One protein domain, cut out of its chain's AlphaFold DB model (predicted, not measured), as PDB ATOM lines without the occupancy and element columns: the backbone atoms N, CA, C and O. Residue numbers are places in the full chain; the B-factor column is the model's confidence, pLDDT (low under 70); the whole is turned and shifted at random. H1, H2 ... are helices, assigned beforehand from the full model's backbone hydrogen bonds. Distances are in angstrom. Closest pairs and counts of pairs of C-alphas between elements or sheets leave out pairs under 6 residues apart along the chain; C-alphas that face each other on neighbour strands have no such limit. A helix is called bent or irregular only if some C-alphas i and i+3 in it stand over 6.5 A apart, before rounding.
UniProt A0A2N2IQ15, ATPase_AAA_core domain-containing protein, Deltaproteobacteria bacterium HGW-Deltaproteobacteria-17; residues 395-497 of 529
ATOM      1  N   ALA A 395     276.539 216.820 139.772       95.62
ATOM      2  CA  ALA A 395     277.677 216.203 140.447       95.62
ATOM      3  C   ALA A 395     277.283 215.547 141.781       95.62
ATOM      4  O   ALA A 395     277.782 214.466 142.092       95.62
ATOM      5  N   ASP A 396     276.361 216.154 142.537       95.44
ATOM      6  CA  ASP A 396     275.837 215.572 143.776       95.44
ATOM      7  C   ASP A 396     275.109 214.256 143.502       95.44
ATOM      8  O   ASP A 396     275.355 213.266 144.183       95.44
ATOM      9  N   TYR A 397     274.251 214.209 142.482       96.50
ATOM     10  CA  TYR A 397     273.518 212.989 142.136       96.50
ATOM     11  C   TYR A 397     274.439 211.845 141.716       96.50
ATOM     12  O   TYR A 397     274.270 210.718 142.187       96.50
ATOM     13  N   VAL A 398     275.437 212.139 140.877       96.38
ATOM     14  CA  VAL A 398     276.460 211.156 140.488       96.38
ATOM     15  C   VAL A 398     277.189 210.646 141.719       96.38
ATOM     16  O   VAL A 398     277.269 209.437 141.916       96.38
ATOM     17  N   ARG A 399     277.674 211.554 142.570       95.62
ATOM     18  CA  ARG A 399     278.386 211.199 143.795       95.62
ATOM     19  C   ARG A 399     277.519 210.344 144.721       95.62
ATOM     20  O   ARG A 399     277.966 209.305 145.193       95.62
ATOM     21  N   LEU A 400     276.268 210.742 144.948       95.25
ATOM     22  CA  LEU A 400     275.342 210.030 145.824       95.25
ATOM     23  C   LEU A 400     275.109 208.597 145.344       95.25
ATOM     24  O   LEU A 400     275.211 207.666 146.136       95.25
ATOM     25  N   VAL A 401     274.799 208.402 144.061       96.25
ATOM     26  CA  VAL A 401     274.500 207.061 143.541       96.25
ATOM     27  C   VAL A 401     275.762 206.223 143.388       96.25
ATOM     28  O   VAL A 401     275.809 205.105 143.895       96.25
ATOM     29  N   ARG A 402     276.781 206.747 142.707       95.12
ATOM     30  CA  ARG A 402     277.988 205.993 142.358       95.12
ATOM     31  C   ARG A 402     278.871 205.732 143.575       95.12
ATOM     32  O   ARG A 402     279.266 204.593 143.797       95.12
ATOM     33  N   ASP A 403     279.161 206.773 144.350       93.12
ATOM     34  CA  ASP A 403     280.209 206.721 145.372       93.12
ATOM     35  C   ASP A 403     279.645 206.299 146.735       93.12
ATOM     36  O   ASP A 403     280.266 205.497 147.426       93.12
ATOM     37  N   GLU A 404     278.455 206.782 147.108       92.62
ATOM     38  CA  GLU A 404     277.903 206.543 148.452       92.62
ATOM     39  C   GLU A 404     276.908 205.369 148.513       92.62
ATOM     40  O   GLU A 404     276.944 204.582 149.455       92.62
ATOM     41  N   LEU A 405     276.002 205.231 147.535       93.50
ATOM     42  CA  LEU A 405     274.950 204.201 147.567       93.50
ATOM     43  C   LEU A 405     275.385 202.864 146.957       93.50
ATOM     44  O   LEU A 405     275.075 201.812 147.516       93.50
ATOM     45  N   LEU A 406     276.065 202.887 145.808       94.00
ATOM     46  CA  LEU A 406     276.635 201.687 145.186       94.00
ATOM     47  C   LEU A 406     278.010 201.355 145.775       94.00
ATOM     48  O   LEU A 406     278.342 200.181 145.962       94.00
ATOM     49  N   GLY A 407     278.806 202.390 146.059       91.56
ATOM     50  CA  GLY A 407     280.186 202.251 146.502       91.56
ATOM     51  C   GLY A 407     281.052 201.479 145.507       91.56
ATOM     52  O   GLY A 407     280.644 201.136 144.397       91.56
ATOM     53  N   GLU A 408     282.270 201.146 145.919       88.12
ATOM     54  CA  GLU A 408     283.209 200.411 145.065       88.12
ATOM     55  C   GLU A 408     282.718 198.988 144.738       88.12
ATOM     56  O   GLU A 408     282.886 198.494 143.621       88.12
ATOM     57  N   ALA A 409     282.052 198.337 145.701       86.69
ATOM     58  CA  ALA A 409     281.633 196.940 145.600       86.69
ATOM     59  C   ALA A 409     280.629 196.680 144.464       86.69
ATOM     60  O   ALA A 409     280.684 195.613 143.844       86.69
ATOM     61  N   TYR A 410     279.727 197.632 144.200       91.75
ATOM     62  CA  TYR A 410     278.722 197.532 143.139       91.75
ATOM     63  C   TYR A 410     278.979 198.498 141.984       91.75
ATOM     64  O   TYR A 410     278.692 198.152 140.843       91.75
ATOM     65  N   GLY A 411     279.573 199.668 142.241       90.94
ATOM     66  CA  GLY A 411     279.857 200.672 141.214       90.94
ATOM     67  C   GLY A 411     280.751 200.151 140.088       90.94
ATOM     68  O   GLY A 411     280.537 200.497 138.931       90.94
ATOM     69  N   ARG A 412     281.682 199.235 140.393       91.19
ATOM     70  CA  ARG A 412     282.545 198.575 139.392       91.19
ATOM     71  C   ARG A 412     281.802 197.676 138.392       91.19
ATOM     72  O   ARG A 412     282.394 197.270 137.403       91.19
ATOM     73  N   HIS A 413     280.551 197.320 138.685       93.88
ATOM     74  CA  HIS A 413     279.700 196.493 137.825       93.88
ATOM     75  C   HIS A 413     278.768 197.339 136.945       93.88
ATOM     76  O   HIS A 413     277.891 196.796 136.281       93.88
ATOM     77  N   ILE A 414     278.930 198.663 136.947       94.75
ATOM     78  CA  ILE A 414     278.185 199.583 136.090       94.75
ATOM     79  C   ILE A 414     279.118 200.069 134.974       94.75
ATOM     80  O   ILE A 414     279.991 200.909 135.208       94.75
ATOM     81  N   ASP A 415     278.921 199.557 133.759       94.25
ATOM     82  CA  ASP A 415     279.700 199.904 132.565       94.25
ATOM     83  C   ASP A 415     279.208 201.232 131.963       94.25
ATOM     84  O   ASP A 415     278.584 201.292 130.902       94.25
ATOM     85  N   CYS A 416     279.504 202.323 132.674       93.69
ATOM     86  CA  CYS A 416     279.185 203.692 132.276       93.69
ATOM     87  C   CYS A 416     280.455 204.535 132.115       93.69
ATOM     88  O   CYS A 416     281.296 204.624 133.012       93.69
ATOM     89  N   THR A 417     280.558 205.242 130.993       94.81
ATOM     90  CA  THR A 417     281.581 206.268 130.765       94.81
ATOM     91  C   THR A 417     281.360 207.492 131.660       94.81
ATOM     92  O   THR A 417     280.263 207.739 132.165       94.81
ATOM     93  N   ALA A 418     282.392 208.326 131.817       93.12
ATOM     94  CA  ALA A 418     282.268 209.584 132.556       93.12
ATOM     95  C   ALA A 418     281.167 210.502 131.983       93.12
ATOM     96  O   ALA A 418     280.449 211.140 132.747       93.12
ATOM     97  N   ALA A 419     280.998 210.530 130.655       95.12
ATOM     98  CA  ALA A 419     279.960 211.324 129.997       95.12
ATOM     99  C   ALA A 419     278.543 210.820 130.325       95.12
ATOM    100  O   ALA A 419     277.657 211.621 130.600       95.12
ATOM    101  N   GLN A 420     278.351 209.501 130.375       96.44
ATOM    102  CA  GLN A 420     277.072 208.869 130.723       96.44
ATOM    103  C   GLN A 420     276.680 209.101 132.188       96.44
ATOM    104  O   GLN A 420     275.517 209.354 132.495       96.44
ATOM    105  N   TRP A 421     277.652 209.099 133.105       96.06
ATOM    106  CA  TRP A 421     277.397 209.517 134.486       96.06
ATOM    107  C   TRP A 421     276.957 210.982 134.568       96.06
ATOM    108  O   TRP A 421     276.026 211.298 135.302       96.06
ATOM    109  N   VAL A 422     277.586 211.875 133.798       95.19
ATOM    110  CA  VAL A 422     277.170 213.284 133.724       95.19
ATOM    111  C   VAL A 422     275.751 213.412 133.163       95.19
ATOM    112  O   VAL A 422     274.957 214.157 133.729       95.19
ATOM    113  N   GLU A 423     275.406 212.655 132.119       95.56
ATOM    114  CA  GLU A 423     274.049 212.610 131.555       95.56
ATOM    115  C   GLU A 423     273.007 212.211 132.612       95.56
ATOM    116  O   GLU A 423     272.005 212.907 132.794       95.56
ATOM    117  N   PHE A 424     273.277 211.147 133.374       95.94
ATOM    118  CA  PHE A 424     272.447 210.747 134.509       95.94
ATOM    119  C   PHE A 424     272.304 211.869 135.545       95.94
ATOM    120  O   PHE A 424     271.193 212.173 135.978       95.94
ATOM    121  N   GLY A 425     273.418 212.496 135.932       96.19
ATOM    122  CA  GLY A 425     273.417 213.573 136.918       96.19
ATOM    123  C   GLY A 425     272.560 214.761 136.481       96.19
ATOM    124  O   GLY A 425     271.794 215.287 137.287       96.19
ATOM    125  N   ILE A 426     272.654 215.160 135.209       96.25
ATOM    126  CA  ILE A 426     271.834 216.235 134.634       96.25
ATOM    127  C   ILE A 426     270.356 215.851 134.707       96.25
ATOM    128  O   ILE A 426     269.565 216.605 135.267       96.25
ATOM    129  N   MET A 427     269.996 214.650 134.247       94.81
ATOM    130  CA  MET A 427     268.609 214.179 134.263       94.81
ATOM    131  C   MET A 427     268.032 214.112 135.686       94.81
ATOM    132  O   MET A 427     266.893 214.515 135.920       94.81
ATOM    133  N   ALA A 428     268.818 213.631 136.652       94.94
ATOM    134  CA  ALA A 428     268.413 213.568 138.053       94.94
ATOM    135  C   ALA A 428     268.244 214.963 138.679       94.94
ATOM    136  O   ALA A 428     267.307 215.182 139.450       94.94
ATOM    137  N   SER A 429     269.106 215.913 138.314       93.88
ATOM    138  CA  SER A 429     269.026 217.304 138.769       93.88
ATOM    139  C   SER A 429     267.820 218.033 138.176       93.88
ATOM    140  O   SER A 429     267.051 218.633 138.924       93.88
ATOM    141  N   GLU A 430     267.569 217.900 136.870       93.62
ATOM    142  CA  GLU A 430     266.401 218.486 136.194       93.62
ATOM    143  C   GLU A 430     265.073 217.981 136.772       93.62
ATOM    144  O   GLU A 430     264.094 218.722 136.860       93.62
ATOM    145  N   LYS A 431     265.041 216.713 137.193       89.88
ATOM    146  CA  LYS A 431     263.879 216.079 137.824       89.88
ATOM    147  C   LYS A 431     263.802 216.296 139.338       89.88
ATOM    148  O   LYS A 431     262.844 215.827 139.950       89.88
ATOM    149  N   ALA A 432     264.780 216.983 139.936       87.88
ATOM    150  CA  ALA A 432     264.891 217.207 141.378       87.88
ATOM    151  C   ALA A 432     264.643 215.922 142.193       87.88
ATOM    152  O   ALA A 432     263.833 215.885 143.125       87.88
ATOM    153  N   VAL A 433     265.302 214.833 141.786       90.75
ATOM    154  CA  VAL A 433     265.106 213.500 142.368       90.75
ATOM    155  C   VAL A 433     265.461 213.527 143.855       90.75
ATOM    156  O   VAL A 433     266.453 214.135 144.255       90.75
ATOM    157  N   SER A 434     264.669 212.874 144.708       90.62
ATOM    158  CA  SER A 434     265.002 212.827 146.135       90.62
ATOM    159  C   SER A 434     266.150 211.846 146.396       90.62
ATOM    160  O   SER A 434     266.337 210.861 145.675       90.62
ATOM    161  N   GLY A 435     266.898 212.044 147.483       90.69
ATOM    162  CA  GLY A 435     267.912 211.075 147.907       90.69
ATOM    163  C   GLY A 435     267.320 209.694 148.223       90.69
ATOM    164  O   GLY A 435     267.969 208.673 148.002       90.69
ATOM    165  N   ARG A 436     266.056 209.636 148.672       89.94
ATOM    166  CA  ARG A 436     265.319 208.377 148.873       89.94
ATOM    167  C   ARG A 436     265.084 207.645 147.552       89.94
ATOM    168  O   ARG A 436     265.300 206.438 147.490       89.94
ATOM    169  N   ASP A 437     264.696 208.359 146.504       91.62
ATOM    170  CA  ASP A 437     264.495 207.768 145.177       91.62
ATOM    171  C   ASP A 437     265.820 207.296 144.574       91.62
ATOM    172  O   ASP A 437     265.879 206.209 144.004       91.62
ATOM    173  N   CYS A 438     266.910 208.038 144.799       94.00
ATOM    174  CA  CYS A 438     268.261 207.587 144.454       94.00
ATOM    175  C   CYS A 438     268.618 206.274 145.171       94.00
ATOM    176  O   CYS A 438     269.175 205.366 144.557       94.00
ATOM    177  N   ALA A 439     268.257 206.130 146.451       92.19
ATOM    178  CA  ALA A 439     268.460 204.888 147.198       92.19
ATOM    179  C   ALA A 439     267.595 203.731 146.667       92.19
ATOM    180  O   ALA A 439     268.067 202.595 146.602       92.19
ATOM    181  N   HIS A 440     266.349 203.995 146.261       92.56
ATOM    182  CA  HIS A 440     265.508 202.997 145.595       92.56
ATOM    183  C   HIS A 440     266.113 202.553 144.262       92.56
ATOM    184  O   HIS A 440     266.213 201.351 144.015       92.56
ATOM    185  N   PHE A 441     266.577 203.504 143.455       95.62
ATOM    186  CA  PHE A 441     267.252 203.238 142.192       95.62
ATOM    187  C   PHE A 441     268.517 202.390 142.394       95.62
ATOM    188  O   PHE A 441     268.645 201.325 141.790       95.62
ATOM    189  N   ALA A 442     269.402 202.776 143.318       95.81
ATOM    190  CA  ALA A 442     270.618 202.022 143.622       95.81
ATOM    191  C   ALA A 442     270.318 200.583 144.083       95.81
ATOM    192  O   ALA A 442     270.955 199.640 143.619       95.81
ATOM    193  N   ARG A 443     269.298 200.378 144.931       94.62
ATOM    194  CA  ARG A 443     268.873 199.028 145.351       94.62
ATOM    195  C   ARG A 443     268.386 198.172 144.186       94.62
ATOM    196  O   ARG A 443     268.622 196.966 144.188       94.62
ATOM    197  N   ARG A 444     267.717 198.766 143.195       94.44
ATOM    198  CA  ARG A 444     267.307 198.041 141.986       94.44
ATOM    199  C   ARG A 444     268.510 197.624 141.154       94.44
ATOM    200  O   ARG A 444     268.565 196.470 140.745       94.44
ATOM    201  N   LEU A 445     269.489 198.511 140.971       96.31
ATOM    202  CA  LEU A 445     270.742 198.164 140.295       96.31
ATOM    203  C   LEU A 445     271.468 197.022 141.016       96.31
ATOM    204  O   LEU A 445     271.836 196.044 140.377       96.31
ATOM    205  N   ILE A 446     271.598 197.097 142.345       94.69
ATOM    206  CA  ILE A 446     272.195 196.028 143.160       94.69
ATOM    207  C   ILE A 446     271.452 194.705 142.945       94.69
ATOM    208  O   ILE A 446     272.084 193.690 142.673       94.69
ATOM    209  N   SER A 447     270.117 194.724 142.986       93.81
ATOM    210  CA  SER A 447     269.295 193.537 142.729       93.81
ATOM    211  C   SER A 447     269.549 192.945 141.338       93.81
ATOM    212  O   SER A 447     269.684 191.738 141.201       93.81
ATOM    213  N   ARG A 448     269.700 193.781 140.301       93.62
ATOM    214  CA  ARG A 448     270.039 193.325 138.942       93.62
ATOM    215  C   ARG A 448     271.450 192.743 138.839       93.62
ATOM    216  O   ARG A 448     271.644 191.759 138.129       93.62
ATOM    217  N   ILE A 449     272.416 193.335 139.538       94.50
ATOM    218  CA  ILE A 449     273.802 192.849 139.615       94.50
ATOM    219  C   ILE A 449     273.855 191.484 140.321       94.50
ATOM    220  O   ILE A 449     274.616 190.606 139.910       94.50
ATOM    221  N   GLU A 450     273.049 191.302 141.369       92.88
ATOM    222  CA  GLU A 450     272.997 190.088 142.197       92.88
ATOM    223  C   GLU A 450     271.947 189.062 141.754       92.88
ATOM    224  O   GLU A 450     271.856 187.989 142.350       92.88
ATOM    225  N   ASP A 451     271.190 189.340 140.694       92.12
ATOM    226  CA  ASP A 451     270.266 188.389 140.075       92.12
ATOM    227  C   ASP A 451     271.057 187.321 139.309       92.12
ATOM    228  O   ASP A 451     271.220 187.376 138.088       92.12
ATOM    229  N   VAL A 452     271.642 186.380 140.044       90.88
ATOM    230  CA  VAL A 452     272.603 185.390 139.546       90.88
ATOM    231  C   VAL A 452     272.234 183.992 140.021       90.88
ATOM    232  O   VAL A 452     271.628 183.801 141.076       90.88
ATOM    233  N   ASN A 453     272.661 182.986 139.262       90.25
ATOM    234  CA  ASN A 453     272.608 181.611 139.741       90.25
ATOM    235  C   ASN A 453     273.748 181.394 140.742       90.25
ATOM    236  O   ASN A 453     274.917 181.604 140.412       90.25
ATOM    237  N   TYR A 454     273.410 180.976 141.962       90.69
ATOM    238  CA  TYR A 454     274.402 180.722 143.004       90.69
ATOM    239  C   TYR A 454     275.296 179.524 142.635       90.69
ATOM    240  O   TYR A 454     274.760 178.470 142.286       90.69
ATOM    241  N   PRO A 455     276.634 179.645 142.744       88.62
ATOM    242  CA  PRO A 455     277.551 178.527 142.529       88.62
ATOM    243  C   PRO A 455     277.324 177.360 143.496       88.62
ATOM    244  O   PRO A 455     276.868 177.541 144.633       88.62
ATOM    245  N   ASP A 456     277.742 176.165 143.080       90.00
ATOM    246  CA  ASP A 456     277.734 174.986 143.941       90.00
ATOM    247  C   ASP A 456     278.543 175.231 145.221       90.00
ATOM    248  O   ASP A 456     279.681 175.701 145.205       90.00
ATOM    249  N   GLY A 457     277.939 174.906 146.365       87.56
ATOM    250  CA  GLY A 457     278.555 175.103 147.678       87.56
ATOM    251  C   GLY A 457     278.313 176.477 148.312       87.56
ATOM    252  O   GLY A 457     278.612 176.619 149.497       87.56
ATOM    253  N   PHE A 458     277.685 177.438 147.618       89.25
ATOM    254  CA  PHE A 458     277.377 178.773 148.160       89.25
ATOM    255  C   PHE A 458     276.663 178.720 149.520       89.25
ATOM    256  O   PHE A 458     277.108 179.304 150.511       89.25
ATOM    257  N   PHE A 459     275.588 177.935 149.611       89.94
ATOM    258  CA  PHE A 459     274.794 177.820 150.838       89.94
ATOM    259  C   PHE A 459     275.515 177.077 151.970       89.94
ATOM    260  O   PHE A 459     275.156 177.250 153.132       89.94
ATOM    261  N   LYS A 460     276.556 176.297 151.660       87.56
ATOM    262  CA  LYS A 460     277.369 175.574 152.651       87.56
ATOM    263  C   LYS A 460     278.604 176.362 153.101       87.56
ATOM    264  O   LYS A 460     279.247 175.961 154.064       87.56
ATOM    265  N   ALA A 461     278.944 177.440 152.402       83.75
ATOM    266  CA  ALA A 461     280.122 178.248 152.673       83.75
ATOM    267  C   ALA A 461     279.900 179.264 153.805       83.75
ATOM    268  O   ALA A 461     278.765 179.653 154.097       83.75
ATOM    269  N   ASP A 462     281.004 179.692 154.420       84.56
ATOM    270  CA  ASP A 462     281.052 180.805 155.371       84.56
ATOM    271  C   ASP A 462     280.823 182.163 154.674       84.56
ATOM    272  O   ASP A 462     280.728 182.256 153.446       84.56
ATOM    273  N   TYR A 463     280.673 183.228 155.466       81.88
ATOM    274  CA  TYR A 463     280.318 184.557 154.960       81.88
ATOM    275  C   TYR A 463     281.347 185.113 153.961       81.88
ATOM    276  O   TYR A 463     280.964 185.575 152.886       81.88
ATOM    277  N   GLU A 464     282.643 185.014 154.266       87.12
ATOM    278  CA  GLU A 464     283.709 185.518 153.391       87.12
ATOM    279  C   GLU A 464     283.755 184.766 152.059       87.12
ATOM    280  O   GLU A 464     283.837 185.381 150.992       87.12
ATOM    281  N   LYS A 465     283.611 183.436 152.082       85.44
ATOM    282  CA  LYS A 465     283.530 182.642 150.850       85.44
ATOM    283  C   LYS A 465     282.268 182.933 150.050       85.44
ATOM    284  O   LYS A 465     282.331 182.928 148.826       85.44
ATOM    285  N   ARG A 466     281.132 183.219 150.694       88.69
ATOM    286  CA  ARG A 466     279.921 183.672 149.988       88.69
ATOM    287  C   ARG A 466     280.148 185.008 149.289       88.69
ATOM    288  O   ARG A 466     279.774 185.138 148.128       88.69
ATOM    289  N   LEU A 467     280.804 185.969 149.943       85.12
ATOM    290  CA  LEU A 467     281.191 187.229 149.299       85.12
ATOM    291  C   LEU A 467     282.118 186.990 148.104       85.12
ATOM    292  O   LEU A 467     281.907 187.570 147.038       85.12
ATOM    293  N   HIS A 468     283.095 186.093 148.254       87.19
ATOM    294  CA  HIS A 468     283.971 185.704 147.155       87.19
ATOM    295  C   HIS A 468     283.181 185.088 145.992       87.19
ATOM    296  O   HIS A 468     283.326 185.537 144.858       87.19
ATOM    297  N   PHE A 469     282.281 184.136 146.256       88.75
ATOM    298  CA  PHE A 469     281.427 183.550 145.222       88.75
ATOM    299  C   PHE A 469     280.584 184.596 144.500       88.75
ATOM    300  O   PHE A 469     280.598 184.619 143.273       88.75
ATOM    301  N   LEU A 470     279.909 185.492 145.230       88.56
ATOM    302  CA  LEU A 470     279.137 186.580 144.621       88.56
ATOM    303  C   LEU A 470     280.019 187.457 143.736       88.56
ATOM    304  O   LEU A 470     279.620 187.797 142.626       88.56
ATOM    305  N   SER A 471     281.240 187.774 144.172       86.31
ATOM    306  CA  SER A 471     282.160 188.601 143.387       86.31
ATOM    307  C   SER A 471     282.513 188.015 142.013       86.31
ATOM    308  O   SER A 471     282.842 188.784 141.115       86.31
ATOM    309  N   LEU A 472     282.412 186.689 141.844       87.19
ATOM    310  CA  LEU A 472     282.701 185.982 140.592       87.19
ATOM    311  C   LEU A 472     281.503 185.905 139.639       87.19
ATOM    312  O   LEU A 472     281.704 185.765 138.436       87.19
ATOM    313  N   VAL A 473     280.274 185.942 140.163       91.25
ATOM    314  CA  VAL A 473     279.055 185.721 139.362       91.25
ATOM    315  C   VAL A 473     278.227 186.977 139.116       91.25
ATOM    316  O   VAL A 473     277.335 186.941 138.271       91.25
ATOM    317  N   ARG A 474     278.499 188.073 139.836       93.25
ATOM    318  CA  ARG A 474     277.809 189.360 139.668       93.25
ATOM    319  C   ARG A 474     277.831 189.824 138.215       93.25
ATOM    320  O   ARG A 474     278.870 189.802 137.556       93.25
ATOM    321  N   LYS A 475     276.671 190.265 137.735       93.69
ATOM    322  CA  LYS A 475     276.494 190.760 136.367       93.69
ATOM    323  C   LYS A 475     276.983 192.198 136.251       93.69
ATOM    324  O   LYS A 475     276.763 192.993 137.163       93.69
ATOM    325  N   ASN A 476     277.567 192.534 135.105       94.56
ATOM    326  CA  ASN A 476     277.762 193.926 134.718       94.56
ATOM    327  C   ASN A 476     276.487 194.455 134.055       94.56
ATOM    328  O   ASN A 476     275.819 193.727 133.317       94.56
ATOM    329  N   LEU A 477     276.155 195.710 134.334       95.50
ATOM    330  CA  LEU A 477     275.050 196.429 133.714       95.50
ATOM    331  C   LEU A 477     275.623 197.503 132.800       95.50
ATOM    332  O   LEU A 477     276.445 198.306 133.238       95.50
ATOM    333  N   ASP A 478     275.169 197.530 131.553       95.88
ATOM    334  CA  ASP A 478     275.469 198.625 130.637       95.88
ATOM    335  C   ASP A 478     274.627 199.876 130.954       95.88
ATOM    336  O   ASP A 478     273.715 199.872 131.795       95.88
ATOM    337  N   PHE A 479     274.946 200.974 130.269       95.00
ATOM    338  CA  PHE A 479     274.237 202.236 130.447       95.00
ATOM    339  C   PHE A 479     272.759 202.175 130.036       95.00
ATOM    340  O   PHE A 479     271.940 202.869 130.637       95.00
ATOM    341  N   ASP A 480     272.388 201.338 129.065       94.31
ATOM    342  CA  ASP A 480     270.999 201.235 128.604       94.31
ATOM    343  C   ASP A 480     270.114 200.613 129.692       94.31
ATOM    344  O   ASP A 480     269.031 201.127 129.997       94.31
ATOM    345  N   VAL A 481     270.599 199.552 130.345       94.56
ATOM    346  CA  VAL A 481     269.936 198.945 131.505       94.56
ATOM    347  C   VAL A 481     269.912 199.918 132.681       94.56
ATOM    348  O   VAL A 481     268.863 200.092 133.304       94.56
ATOM    349  N   PHE A 482     271.030 200.592 132.965       95.50
ATOM    350  CA  PHE A 482     271.108 201.609 134.015       95.50
ATOM    351  C   PHE A 482     270.043 202.702 133.822       95.50
ATOM    352  O   PHE A 482     269.289 203.017 134.748       95.50
ATOM    353  N   LEU A 483     269.940 203.250 132.610       94.94
ATOM    354  CA  LEU A 483     269.017 204.332 132.289       94.94
ATOM    355  C   LEU A 483     267.557 203.859 132.278       94.94
ATOM    356  O   LEU A 483     266.669 204.587 132.726       94.94
ATOM    357  N   SER A 484     267.301 202.634 131.808       94.75
ATOM    358  CA  SER A 484     265.979 202.004 131.866       94.75
ATOM    359  C   SER A 484     265.492 201.853 133.308       94.75
ATOM    360  O   SER A 484     264.369 202.252 133.626       94.75
ATOM    361  N   GLU A 485     266.347 201.354 134.203       94.81
ATOM    362  CA  GLU A 485     266.022 201.208 135.624       94.81
ATOM    363  C   GLU A 485     265.835 202.564 136.315       94.81
ATOM    364  O   GLU A 485     264.967 202.702 137.183       94.81
ATOM    365  N   PHE A 486     266.599 203.582 135.909       95.38
ATOM    366  CA  PHE A 486     266.438 204.936 136.430       95.38
ATOM    367  C   PHE A 486     265.067 205.507 136.066       95.38
ATOM    368  O   PHE A 486     264.310 205.890 136.958       95.38
ATOM    369  N   ARG A 487     264.708 205.487 134.776       93.94
ATOM    370  CA  ARG A 487     263.406 205.967 134.286       93.94
ATOM    371  C   ARG A 487     262.249 205.223 134.942       93.94
ATOM    372  O   ARG A 487     261.338 205.859 135.455       93.94
ATOM    373  N   TYR A 488     262.341 203.895 135.026       93.12
ATOM    374  CA  TYR A 488     261.337 203.087 135.715       93.12
ATOM    375  C   TYR A 488     261.165 203.507 137.181       93.12
ATOM    376  O   TYR A 488     260.045 203.589 137.683       93.12
ATOM    377  N   THR A 489     262.272 203.765 137.884       91.88
ATOM    378  CA  THR A 489     262.224 204.200 139.285       91.88
ATOM    379  C   THR A 489     261.542 205.558 139.415       91.88
ATOM    380  O   THR A 489     260.719 205.730 140.311       91.88
ATOM    381  N   LEU A 490     261.845 206.500 138.518       89.81
ATOM    382  CA  LEU A 490     261.191 207.808 138.500       89.81
ATOM    383  C   LEU A 490     259.688 207.677 138.273       89.81
ATOM    384  O   LEU A 490     258.924 208.176 139.095       89.81
ATOM    385  N   ASP A 491     259.273 206.947 137.238       90.38
ATOM    386  CA  ASP A 491     257.857 206.756 136.912       90.38
ATOM    387  C   ASP A 491     257.099 206.116 138.083       90.38
ATOM    388  O   ASP A 491     256.002 206.544 138.449       90.38
ATOM    389  N   PHE A 492     257.702 205.108 138.724       88.88
ATOM    390  CA  PHE A 492     257.124 204.447 139.890       88.88
ATOM    391  C   PHE A 492     256.984 205.401 141.083       88.88
ATOM    392  O   PHE A 492     255.928 205.446 141.718       88.88
ATOM    393  N   CYS A 493     258.029 206.168 141.398       85.00
ATOM    394  CA  CYS A 493     258.010 207.101 142.520       85.00
ATOM    395  C   CYS A 493     257.058 208.279 142.274       85.00
ATOM    396  O   CYS A 493     256.354 208.686 143.197       85.00
ATOM    397  N   GLU A 494     256.990 208.806 141.051       85.50
ATOM    398  CA  GLU A 494     256.029 209.845 140.666       85.50
ATOM    399  C   GLU A 494     254.586 209.335 140.781       85.50
ATOM    400  O   GLU A 494     253.746 210.002 141.389       85.50
ATOM    401  N   ALA A 495     254.300 208.126 140.285       86.56
ATOM    402  CA  ALA A 495     252.981 207.509 140.419       86.56
ATOM    403  C   ALA A 495     252.593 207.275 141.890       86.56
ATOM    404  O   ALA A 495     251.449 207.522 142.275       86.56
ATOM    405  N   ALA A 496     253.541 206.830 142.721       81.19
ATOM    406  CA  ALA A 496     253.319 206.626 144.149       81.19
ATOM    407  C   ALA A 496     253.017 207.943 144.880       81.19
ATOM    408  O   ALA A 496     252.053 207.997 145.640       81.19
ATOM    409  N   ARG A 497     253.786 209.010 144.612       81.00
ATOM    410  CA  ARG A 497     253.552 210.337 145.206       81.00
ATOM    411  C   ARG A 497     252.205 210.913 144.793       81.00
ATOM    412  O   ARG A 497     251.458 211.366 145.648       81.00
TER     413      ARG A 497
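What this domain is: This is residues 395 to 497 of the 529 residues of the protein "ATPase_AAA_core domain-containing protein" of Deltaproteobacteria bacterium HGW-Deltaproteobacteria-17 (UniProt A0A2N2IQ15). Helix H3 is the core of a small helical body, with H1 running beside it on one side and H5 crossing it on another; H2 packs on the first residues of H1, and its own first residues come near those of H5. At one end of the long axis, H4 and the long link of residues 451 to 462 make a small separate head near the last residues of H3. The printed part has 103 residues, with five named helices in the order H1, H2, H3, H4, H5 and no named strand; the class is all helix. It is only just compact, close to loose, with a radius of gyration of the C-alphas of 15.0 A, and only just elongated, spanning 47 by 31 by 21 A.

Where its parts are: H1 is residues 395 to 411, beginning at C-alpha 395 at (277.677, 216.203, 140.447). It is irregular, with C-alphas 405 and 408 9.4 A apart, and has a kink of 52 degrees near residue 405. H2 is residues 418 to 430, 18.6 A from first to last C-alpha. H3 is residues 435 to 450, 22.3 A long, with C-alpha 450 at (272.997, 190.088, 142.197). H4 is residues 463 to 473, 15.7 A long. H5, the longest helix by residues, is residues 479 to 497, 26.7 A long, ending at C-alpha 497 at (253.552, 210.337, 145.206).

How they stand to each other: H1 touches H2 with residues 395 to 398 alone, closest at the C-alphas of Tyr 397 and Gly 425, 5.3 A apart; they run opposite ways at a steep tilt of 53 degrees. H1 touches H3, closest at the C-alphas of Leu 406 and Ala 442, 6.2 A apart, the same way at a shallow tilt of 29 degrees. H3 touches H5, closest at the C-alphas of Phe 441 and Thr 489, 5.9 A apart, opposite ways at a steep tilt of 45 degrees. Of these three pairs one is at a shallow tilt, and the helix packing is mostly crossed, but only just. H2 and H5 are close but not clearly touching; their closest C-alphas, those of Gln 420 and Phe 479, are 7.2 A apart. H3 and H4 are also close but not clearly touching, about perpendicular at 80 degrees, with the C-alphas of Glu 450 and Leu 470 closest at 7.5 A. Among the pairs that are apart are H1 and H5, and H2 and H3. Residues 414 to 415 pair with residues 477 to 478, parallel, as strands do. In H2, H3, H4 and H5 every O i to N i+4 pair is within hydrogen-bond range; in H1, 8 of 13 are.

The domain as a whole: The two C-alphas farthest apart, those of Glu 430 and Lys 460, are 47.3 A apart. The printed part has no cut. The link from H3 to H4 is long, with 12 residues; those from H2 to H3 and from H4 to H5 are tight, and that from H1 to H2 is short. The mean pLDDT of the printed part is 91.9, and no printed residue is under 70.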